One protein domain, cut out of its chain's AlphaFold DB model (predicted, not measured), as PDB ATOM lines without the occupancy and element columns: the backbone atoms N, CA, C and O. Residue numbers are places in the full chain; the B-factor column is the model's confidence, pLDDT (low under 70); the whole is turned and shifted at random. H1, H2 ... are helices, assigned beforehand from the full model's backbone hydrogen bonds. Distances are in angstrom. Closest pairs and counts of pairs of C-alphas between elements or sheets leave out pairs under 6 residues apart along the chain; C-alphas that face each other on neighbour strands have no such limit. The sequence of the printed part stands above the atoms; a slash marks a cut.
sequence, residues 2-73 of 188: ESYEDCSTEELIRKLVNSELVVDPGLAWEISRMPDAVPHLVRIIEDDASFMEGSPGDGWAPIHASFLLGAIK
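Overview. This is residues 2 to 73 of the 188 residues of an uncharacterized protein of Methanosarcina sp. MTP4 (UniProt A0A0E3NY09). Four helices make a small, crossed cluster, with the hairpin H1 and H2 on one side and the crossed pair H3 and H5 on the other. Short H4 sits at one end, by the first residues of H5. The printed part has 72 residues with five named helices, in order H1 to H5, which hold 44 of them, and no named strand; its class is all helix, and the whole is compact, with a radius of gyration of the C-alphas of 11.1 A and spans of 31 by 25 by 17 A.

Arrangement. H1, residues 9 to 17, touches H2, residues 25 to 33, at a steep tilt of 42 degrees, opposite ways; closest are C-alphas 12 and 31, 6.4 A. H5, residues 61 to 72, is the hub and touches H3, residues 37 to 46, closest at C-alphas 45 and 62, 4.7 A. Every O i to N i+4 pair is within hydrogen-bond range in H1, H3 and H5; H2 has 4 of 5, and H4, residues 48 to 51, is too short.

Along the chain. H1 begins at C-alpha 9 (196.050, 138.051, 78.979). H3 is 14.5 A long; H5, 16.5 A, ends at C-alpha 72 (188.044, 142.998, 89.547).

Size, cuts and confidence. The printed part has no cut and no long link; no printed residue is under 70 in pLDDT.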
ATOM      1  N   GLU A   2     209.330 137.568  88.853       74.12
ATOM      2  CA  GLU A   2     209.117 137.421  87.408       74.12
ATOM      3  C   GLU A   2     208.407 138.685  86.892       74.12
ATOM      4  O   GLU A   2     207.588 139.260  87.609       74.12
ATOM      5  N   SER A   3     208.796 139.182  85.714       84.69
ATOM      6  CA  SER A   3     208.132 140.336  85.100       84.69
ATOM      7  C   SER A   3     206.989 139.840  84.223       84.69
ATOM      8  O   SER A   3     207.194 138.927  83.423       84.69
ATOM      9  N   TYR A   4     205.817 140.453  84.366       90.06
ATOM     10  CA  TYR A   4     204.602 140.115  83.617       90.06
ATOM     11  C   TYR A   4     204.133 141.243  82.687       90.06
ATOM     12  O   TYR A   4     203.156 141.058  81.972       90.06
ATOM     13  N   GLU A   5     204.828 142.388  82.682       80.50
ATOM     14  CA  GLU A   5     204.381 143.636  82.034       80.50
ATOM     15  C   GLU A   5     204.177 143.514  80.511       80.50
ATOM     16  O   GLU A   5     203.389 144.261  79.937       80.50
ATOM     17  N   ASP A   6     204.845 142.551  79.868       89.31
ATOM     18  CA  ASP A   6     204.772 142.315  78.420       89.31
ATOM     19  C   ASP A   6     203.942 141.071  78.040       89.31
ATOM     20  O   ASP A   6     203.839 140.730  76.860       89.31
ATOM     21  N   CYS A   7     203.373 140.358  79.017       93.81
ATOM     22  CA  CYS A   7     202.565 139.171  78.751       93.81
ATOM     23  C   CYS A   7     201.153 139.548  78.289       93.81
ATOM     24  O   CYS A   7     200.495 140.430  78.839       93.81
ATOM     25  N   SER A   8     200.641 138.805  77.316       96.69
ATOM     26  CA  SER A   8     199.226 138.846  76.947       96.69
ATOM     27  C   SER A   8     198.334 138.255  78.047       96.69
ATOM     28  O   SER A   8     198.768 137.413  78.840       96.69
ATOM     29  N   THR A   9     197.047 138.623  78.055       97.38
ATOM     30  CA  THR A   9     196.050 138.051  78.979       97.38
ATOM     31  C   THR A   9     196.027 136.526  78.909       97.38
ATOM     32  O   THR A   9     195.973 135.860  79.939       97.38
ATOM     33  N   GLU A  10     196.134 135.945  77.712       97.44
ATOM     34  CA  GLU A  10     196.157 134.490  77.525       97.44
ATOM     35  C   GLU A  10     197.373 133.825  78.179       97.44
ATOM     36  O   GLU A  10     197.234 132.775  78.809       97.44
ATOM     37  N   GLU A  11     198.556 134.433  78.083       97.75
ATOM     38  CA  GLU A  11     199.771 133.907  78.713       97.75
ATOM     39  C   GLU A  11     199.683 133.957  80.238       97.75
ATOM     40  O   GLU A  11     200.061 132.988  80.905       97.75
ATOM     41  N   LEU A  12     199.148 135.050  80.786       98.06
ATOM     42  CA  LEU A  12     198.932 135.200  82.223       98.06
ATOM     43  C   LEU A  12     197.900 134.192  82.737       98.06
ATOM     44  O   LEU A  12     198.148 133.500  83.722       98.06
ATOM     45  N   ILE A  13     196.780 134.033  82.032       98.06
ATOM     46  CA  ILE A  13     195.751 133.046  82.375       98.06
ATOM     47  C   ILE A  13     196.308 131.626  82.293       98.06
ATOM     48  O   ILE A  13     196.046 130.816  83.176       98.06
ATOM     49  N   ARG A  14     197.142 131.314  81.294       97.62
ATOM     50  CA  ARG A  14     197.804 130.007  81.231       97.62
ATOM     51  C   ARG A  14     198.701 129.780  82.448       97.62
ATOM     52  O   ARG A  14     198.703 128.679  82.988       97.62
ATOM     53  N   LYS A  15     199.458 130.788  82.891       97.44
ATOM     54  CA  LYS A  15     200.271 130.689  84.116       97.44
ATOM     55  C   LYS A  15     199.394 130.479  85.356       97.44
ATOM     56  O   LYS A  15     199.725 129.624  86.171       97.44
ATOM     57  N   LEU A  16     198.264 131.181  85.454       97.56
ATOM     58  CA  LEU A  16     197.292 131.012  86.538       97.56
ATOM     59  C   LEU A  16     196.741 129.582  86.578       97.56
ATOM     60  O   LEU A  16     196.767 128.952  87.623       97.56
ATOM     61  N   VAL A  17     196.304 129.056  85.433       97.25
ATOM     62  CA  VAL A  17     195.749 127.697  85.314       97.25
ATOM     63  C   VAL A  17     196.777 126.624  85.664       97.25
ATOM     64  O   VAL A  17     196.413 125.580  86.170       97.25
ATOM     65  N   ASN A  18     198.068 126.860  85.421       96.00
ATOM     66  CA  ASN A  18     199.125 125.925  85.826       96.00
ATOM     67  C   ASN A  18     199.642 126.181  87.251       96.00
ATOM     68  O   ASN A  18     200.574 125.506  87.683       96.00
ATOM     69  N   SER A  19     199.083 127.163  87.961       93.19
ATOM     70  CA  SER A  19     199.367 127.347  89.379       93.19
ATOM     71  C   SER A  19     198.550 126.319  90.151       93.19
ATOM     72  O   SER A  19     197.331 126.266  90.013       93.19
ATOM     73  N   GLU A  20     199.231 125.492  90.937       92.06
ATOM     74  CA  GLU A  20     198.595 124.596  91.905       92.06
ATOM     75  C   GLU A  20     198.062 125.435  93.086       92.06
ATOM     76  O   GLU A  20     197.538 126.530  92.902       92.06
ATOM     77  N   LEU A  21     198.248 124.993  94.328       90.19
ATOM     78  CA  LEU A  21     197.745 125.684  95.519       90.19
ATOM     79  C   LEU A  21     198.178 127.162  95.641       90.19
ATOM     80  O   LEU A  21     197.457 127.971  96.220       90.19
ATOM     81  N   VAL A  22     199.358 127.534  95.132       91.81
ATOM     82  CA  VAL A  22     199.946 128.865  95.354       91.81
ATOM     83  C   VAL A  22     200.053 129.645  94.049       91.81
ATOM     84  O   VAL A  22     200.728 129.219  93.114       91.81
ATOM     85  N   VAL A  23     199.464 130.844  94.034       93.81
ATOM     86  CA  VAL A  23     199.604 131.821  92.947       93.81
ATOM     87  C   VAL A  23     200.589 132.912  93.346       93.81
ATOM     88  O   VAL A  23     200.529 133.460  94.447       93.81
ATOM     89  N   ASP A  24     201.486 133.261  92.424       94.19
ATOM     90  CA  ASP A  24     202.369 134.411  92.582       94.19
ATOM     91  C   ASP A  24     201.550 135.721  92.666       94.19
ATOM     92  O   ASP A  24     200.768 136.021  91.758       94.19
ATOM     93  N   PRO A  25     201.723 136.550  93.713       93.69
ATOM     94  CA  PRO A  25     200.960 137.788  93.854       93.69
ATOM     95  C   PRO A  25     201.156 138.780  92.700       93.69
ATOM     96  O   PRO A  25     200.240 139.542  92.397       93.69
ATOM     97  N   GLY A  26     202.327 138.777  92.048       95.62
ATOM     98  CA  GLY A  26     202.595 139.613  90.876       95.62
ATOM     99  C   GLY A  26     201.762 139.192  89.665       95.62
ATOM    100  O   GLY A  26     201.186 140.046  88.994       95.62
ATOM    101  N   LEU A  27     201.626 137.883  89.443       96.62
ATOM    102  CA  LEU A  27     200.758 137.319  88.411       96.62
ATOM    103  C   LEU A  27     199.292 137.696  88.653       96.62
ATOM    104  O   LEU A  27     198.621 138.195  87.750       96.62
ATOM    105  N   ALA A  28     198.803 137.492  89.880       96.19
ATOM    106  CA  ALA A  28     197.432 137.834  90.254       96.19
ATOM    107  C   ALA A  28     197.145 139.334  90.073       96.19
ATOM    108  O   ALA A  28     196.109 139.717  89.521       96.19
ATOM    109  N   TRP A  29     198.085 140.181  90.501       95.69
ATOM    110  CA  TRP A  29     198.005 141.626  90.320       95.69
ATOM    111  C   TRP A  29     197.896 142.007  88.845       95.69
ATOM    112  O   TRP A  29     197.003 142.779  88.489       95.69
ATOM    113  N   GLU A  30     198.745 141.445  87.983       97.25
ATOM    114  CA  GLU A  30     198.729 141.788  86.563       97.25
ATOM    115  C   GLU A  30     197.432 141.331  85.887       97.25
ATOM    116  O   GLU A  30     196.767 142.138  85.240       97.25
ATOM    117  N   ILE A  31     196.972 140.097  86.148       97.75
ATOM    118  CA  ILE A  31     195.689 139.592  85.624       97.75
ATOM    119  C   ILE A  31     194.526 140.508  86.017       97.75
ATOM    120  O   ILE A  31     193.688 140.828  85.175       97.75
ATOM    121  N   SER A  32     194.476 140.967  87.272       95.94
ATOM    122  CA  SER A  32     193.380 141.815  87.767       95.94
ATOM    123  C   SER A  32     193.250 143.162  87.043       95.94
ATOM    124  O   SER A  32     192.207 143.813  87.122       95.94
ATOM    125  N   ARG A  33     194.300 143.588  86.331       95.25
ATOM    126  CA  ARG A  33     194.354 144.853  85.591       95.25
ATOM    127  C   ARG A  33     194.094 144.681  84.099       95.25
ATOM    128  O   ARG A  33     193.863 145.686  83.421       95.25
ATOM    129  N   MET A  34     194.102 143.450  83.590       96.56
ATOM    130  CA  MET A  34     193.862 143.198  82.173       96.56
ATOM    131  C   MET A  34     192.392 143.476  81.821       96.56
ATOM    132  O   MET A  34     191.485 142.941  82.468       96.56
ATOM    133  N   PRO A  35     192.118 144.290  80.783       94.06
ATOM    134  CA  PRO A  35     190.761 144.734  80.455       94.06
ATOM    135  C   PRO A  35     189.832 143.594  80.011       94.06
ATOM    136  O   PRO A  35     188.613 143.706  80.126       94.06
ATOM    137  N   ASP A  36     190.400 142.501  79.513       96.88
ATOM    138  CA  ASP A  36     189.712 141.320  79.003       96.88
ATOM    139  C   ASP A  36     189.903 140.079  79.893       96.88
ATOM    140  O   ASP A  36     189.493 138.991  79.500       96.88
ATOM    141  N   ALA A  37     190.440 140.209  81.116       98.12
ATOM    142  CA  ALA A  37     190.617 139.060  82.016       98.12
ATOM    143  C   ALA A  37     189.295 138.378  82.395       98.12
ATOM    144  O   ALA A  37     189.240 137.152  82.481       98.12
ATOM    145  N   VAL A  38     188.219 139.144  82.611       98.56
ATOM    146  CA  VAL A  38     186.954 138.609  83.149       98.56
ATOM    147  C   VAL A  38     186.395 137.459  82.298       98.56
ATOM    148  O   VAL A  38     186.183 136.391  82.863       98.56
ATOM    149  N   PRO A  39     186.218 137.583  80.966       98.56
ATOM    150  CA  PRO A  39     185.806 136.452  80.131       98.56
ATOM    151  C   PRO A  39     186.684 135.200  80.255       98.56
ATOM    152  O   PRO A  39     186.176 134.093  80.108       98.56
ATOM    153  N   HIS A  40     187.990 135.346  80.495       98.56
ATOM    154  CA  HIS A  40     188.893 134.204  80.650       98.56
ATOM    155  C   HIS A  40     188.699 133.528  82.007       98.56
ATOM    156  O   HIS A  40     188.594 132.309  82.061       98.56
ATOM    157  N   LEU A  41     188.592 134.314  83.079       98.75
ATOM    158  CA  LEU A  41     188.354 133.813  84.432       98.75
ATOM    159  C   LEU A  41     186.986 133.129  84.559       98.75
ATOM    160  O   LEU A  41     186.878 132.091  85.200       98.75
ATOM    161  N   VAL A  42     185.958 133.672  83.896       98.62
ATOM    162  CA  VAL A  42     184.620 133.063  83.848       98.62
ATOM    163  C   VAL A  42     184.662 131.687  83.184       98.62
ATOM    164  O   VAL A  42     184.103 130.738  83.718       98.62
ATOM    165  N   ARG A  43     185.405 131.535  82.080       98.44
ATOM    166  CA  ARG A  43     185.559 130.224  81.430       98.44
ATOM    167  C   ARG A  43     186.200 129.171  82.335       98.44
ATOM    168  O   ARG A  43     185.867 128.005  82.190       98.44
ATOM    169  N   ILE A  44     187.095 129.565  83.246       98.25
ATOM    170  CA  ILE A  44     187.731 128.631  84.188       98.25
ATOM    171  C   ILE A  44     186.706 128.110  85.198       98.25
ATOM    172  O   ILE A  44     186.647 126.913  85.440       98.25
ATOM    173  N   ILE A  45     185.884 128.990  85.780       97.75
ATOM    174  CA  ILE A  45     184.889 128.579  86.787       97.75
ATOM    175  C   ILE A  45     183.673 127.861  86.174       97.75
ATOM    176  O   ILE A  45     182.929 127.188  86.883       97.75
ATOM    177  N   GLU A  46     183.433 128.039  84.872       97.25
ATOM    178  CA  GLU A  46     182.372 127.345  84.137       97.25
ATOM    179  C   GLU A  46     182.782 125.930  83.709       97.25
ATOM    180  O   GLU A  46     181.908 125.088  83.508       97.25
ATOM    181  N   ASP A  47     184.083 125.662  83.585       97.06
ATOM    182  CA  ASP A  47     184.617 124.382  83.131       97.06
ATOM    183  C   ASP A  47     184.733 123.363  84.274       97.06
ATOM    184  O   ASP A  47     185.645 123.432  85.096       97.06
ATOM    185  N   ASP A  48     183.843 122.366  84.279       95.44
ATOM    186  CA  ASP A  48     183.835 121.274  85.264       95.44
ATOM    187  C   ASP A  48     185.196 120.559  85.352       95.44
ATOM    188  O   ASP A  48     185.636 120.162  86.430       95.44
ATOM    189  N   ALA A  49     185.907 120.419  84.224       96.19
ATOM    190  CA  ALA A  49     187.194 119.730  84.198       96.19
ATOM    191  C   ALA A  49     188.278 120.474  84.993       96.19
ATOM    192  O   ALA A  49     189.219 119.841  85.472       96.19
ATOM    193  N   SER A  50     188.135 121.791  85.164       96.25
ATOM    194  CA  SER A  50     189.081 122.623  85.907       96.25
ATOM    195  C   SER A  50     189.007 122.417  87.426       96.25
ATOM    196  O   SER A  50     189.928 122.833  88.121       96.25
ATOM    197  N   PHE A  51     187.960 121.765  87.949       95.25
ATOM    198  CA  PHE A  51     187.825 121.422  89.374       95.25
ATOM    199  C   PHE A  51     188.420 120.050  89.730       95.25
ATOM    200  O   PHE A  51     188.509 119.694  90.902       95.25
ATOM    201  N   MET A  52     188.821 119.257  88.734       94.81
ATOM    202  CA  MET A  52     189.230 117.868  88.944       94.81
ATOM    203  C   MET A  52     190.703 117.758  89.352       94.81
ATOM    204  O   MET A  52     191.571 118.381  88.734       94.81
ATOM    205  N   GLU A  53     191.000 116.885  90.314       92.62
ATOM    206  CA  GLU A  53     192.373 116.449  90.611       92.62
ATOM    207  C   GLU A  53     193.024 115.866  89.340       92.62
ATOM    208  O   GLU A  53     192.398 115.137  88.562       92.62
ATOM    209  N   GLY A  54     194.282 116.221  89.089       91.94
ATOM    210  CA  GLY A  54     195.029 115.863  87.883       91.94
ATOM    211  C   GLY A  54     194.756 116.744  86.655       91.94
ATOM    212  O   GLY A  54     195.401 116.545  85.619       91.94
ATOM    213  N   SER A  55     193.846 117.721  86.737       93.94
ATOM    214  CA  SER A  55     193.751 118.805  85.745       93.94
ATOM    215  C   SER A  55     194.953 119.763  85.859       93.94
ATOM    216  O   SER A  55     195.683 119.729  86.853       93.94
ATOM    217  N   PRO A  56     195.231 120.623  84.859       94.12
ATOM    218  CA  PRO A  56     196.196 121.705  85.036       94.12
ATOM    219  C   PRO A  56     195.844 122.562  86.262       94.12
ATOM    220  O   PRO A  56     194.721 123.048  86.368       94.12
ATOM    221  N   GLY A  57     196.800 122.719  87.180       92.12
ATOM    222  CA  GLY A  57     196.568 123.402  88.456       92.12
ATOM    223  C   GLY A  57     195.862 122.540  89.503       92.12
ATOM    224  O   GLY A  57     195.541 123.049  90.566       92.12
ATOM    225  N   ASP A  58     195.642 121.254  89.232       94.94
ATOM    226  CA  ASP A  58     195.177 120.241  90.185       94.94
ATOM    227  C   ASP A  58     193.867 120.610  90.907       94.94
ATOM    228  O   ASP A  58     193.730 120.435  92.113       94.94
ATOM    229  N   GLY A  59     192.917 121.200  90.173       94.00
ATOM    230  CA  GLY A  59     191.637 121.657  90.729       94.00
ATOM    231  C   GLY A  59     191.657 123.065  91.343       94.00
ATOM    232  O   GLY A  59     190.607 123.591  91.705       94.00
ATOM    233  N   TRP A  60     192.820 123.721  91.440       95.62
ATOM    234  CA  TRP A  60     192.953 125.033  92.093       95.62
ATOM    235  C   TRP A  60     192.614 126.226  91.196       95.62
ATOM    236  O   TRP A  60     192.330 127.323  91.689       95.62
ATOM    237  N   ALA A  61     192.615 126.042  89.876       96.56
ATOM    238  CA  ALA A  61     192.409 127.137  88.933       96.56
ATOM    239  C   ALA A  61     191.064 127.883  89.131       96.56
ATOM    240  O   ALA A  61     191.084 129.120  89.145       96.56
ATOM    241  N   PRO A  62     189.912 127.209  89.345       96.62
ATOM    242  CA  PRO A  62     188.640 127.885  89.613       96.62
ATOM    243  C   PRO A  62     188.641 128.687  90.914       96.62
ATOM    244  O   PRO A  62     188.072 129.780  90.972       96.62
ATOM    245  N   ILE A  63     189.331 128.197  91.944       95.38
ATOM    246  CA  ILE A  63     189.467 128.890  93.227       95.38
ATOM    247  C   ILE A  63     190.225 130.208  93.037       95.38
ATOM    248  O   ILE A  63     189.737 131.280  93.410       95.38
ATOM    249  N   HIS A  64     191.370 130.166  92.353       96.69
ATOM    250  CA  HIS A  64     192.151 131.368  92.045       96.69
ATOM    251  C   HIS A  64     191.384 132.352  91.166       96.69
ATOM    252  O   HIS A  64     191.405 133.565  91.405       96.69
ATOM    253  N   ALA A  65     190.663 131.837  90.169       97.94
ATOM    254  CA  ALA A  65     189.823 132.656  89.308       97.94
ATOM    255  C   ALA A  65     188.729 133.384  90.106       97.94
ATOM    256  O   ALA A  65     188.474 134.563  89.858       97.94
ATOM    257  N   SER A  66     188.150 132.730  91.112       97.38
ATOM    258  CA  SER A  66     187.121 133.304  91.986       97.38
ATOM    259  C   SER A  66     187.637 134.499  92.789       97.38
ATOM    260  O   SER A  66     186.991 135.551  92.814       97.38
ATOM    261  N   PHE A  67     188.836 134.396  93.376       96.94
ATOM    262  CA  PHE A  67     189.472 135.529  94.058       96.94
ATOM    263  C   PHE A  67     189.722 136.708  93.116       96.94
ATOM    264  O   PHE A  67     189.445 137.857  93.472       96.94
ATOM    265  N   LEU A  68     190.214 136.438  91.903       98.06
ATOM    266  CA  LEU A  68     190.475 137.476  90.906       98.06
ATOM    267  C   LEU A  68     189.186 138.157  90.435       98.06
ATOM    268  O   LEU A  68     189.143 139.382  90.337       98.06
ATOM    269  N   LEU A  69     188.106 137.400  90.221       98.19
ATOM    270  CA  LEU A  69     186.788 137.958  89.906       98.19
ATOM    271  C   LEU A  69     186.285 138.874  91.037       98.19
ATOM    272  O   LEU A  69     185.839 139.995  90.771       98.19
ATOM    273  N   GLY A  70     186.443 138.451  92.298       96.19
ATOM    274  CA  GLY A  70     186.148 139.275  93.475       96.19
ATOM    275  C   GLY A  70     186.992 140.556  93.560       96.19
ATOM    276  O   GLY A  70     186.508 141.588  94.029       96.19
ATOM    277  N   ALA A  71     188.234 140.529  93.068       95.19
ATOM    278  CA  ALA A  71     189.129 141.686  93.036       95.19
ATOM    279  C   ALA A  71     188.826 142.672  91.892       95.19
ATOM    280  O   ALA A  71     188.994 143.879  92.080       95.19
ATOM    281  N   ILE A  72     188.348 142.184  90.739       96.88
ATOM    282  CA  ILE A  72     188.044 142.998  89.547       96.88
ATOM    283  C   ILE A  72     186.744 143.809  89.704       96.88
ATOM    284  O   ILE A  72     186.641 144.920  89.187       96.88
ATOM    285  N   LYS A  73     185.743 143.285  90.428       93.12
ATOM    286  CA  LYS A  73     184.515 144.003  90.859       93.12
ATOM    287  C   LYS A  73     183.619 144.584  89.753       93.12
ATOM    288  O   LYS A  73     182.687 145.336  90.041       93.12
TER     289      LYS A  73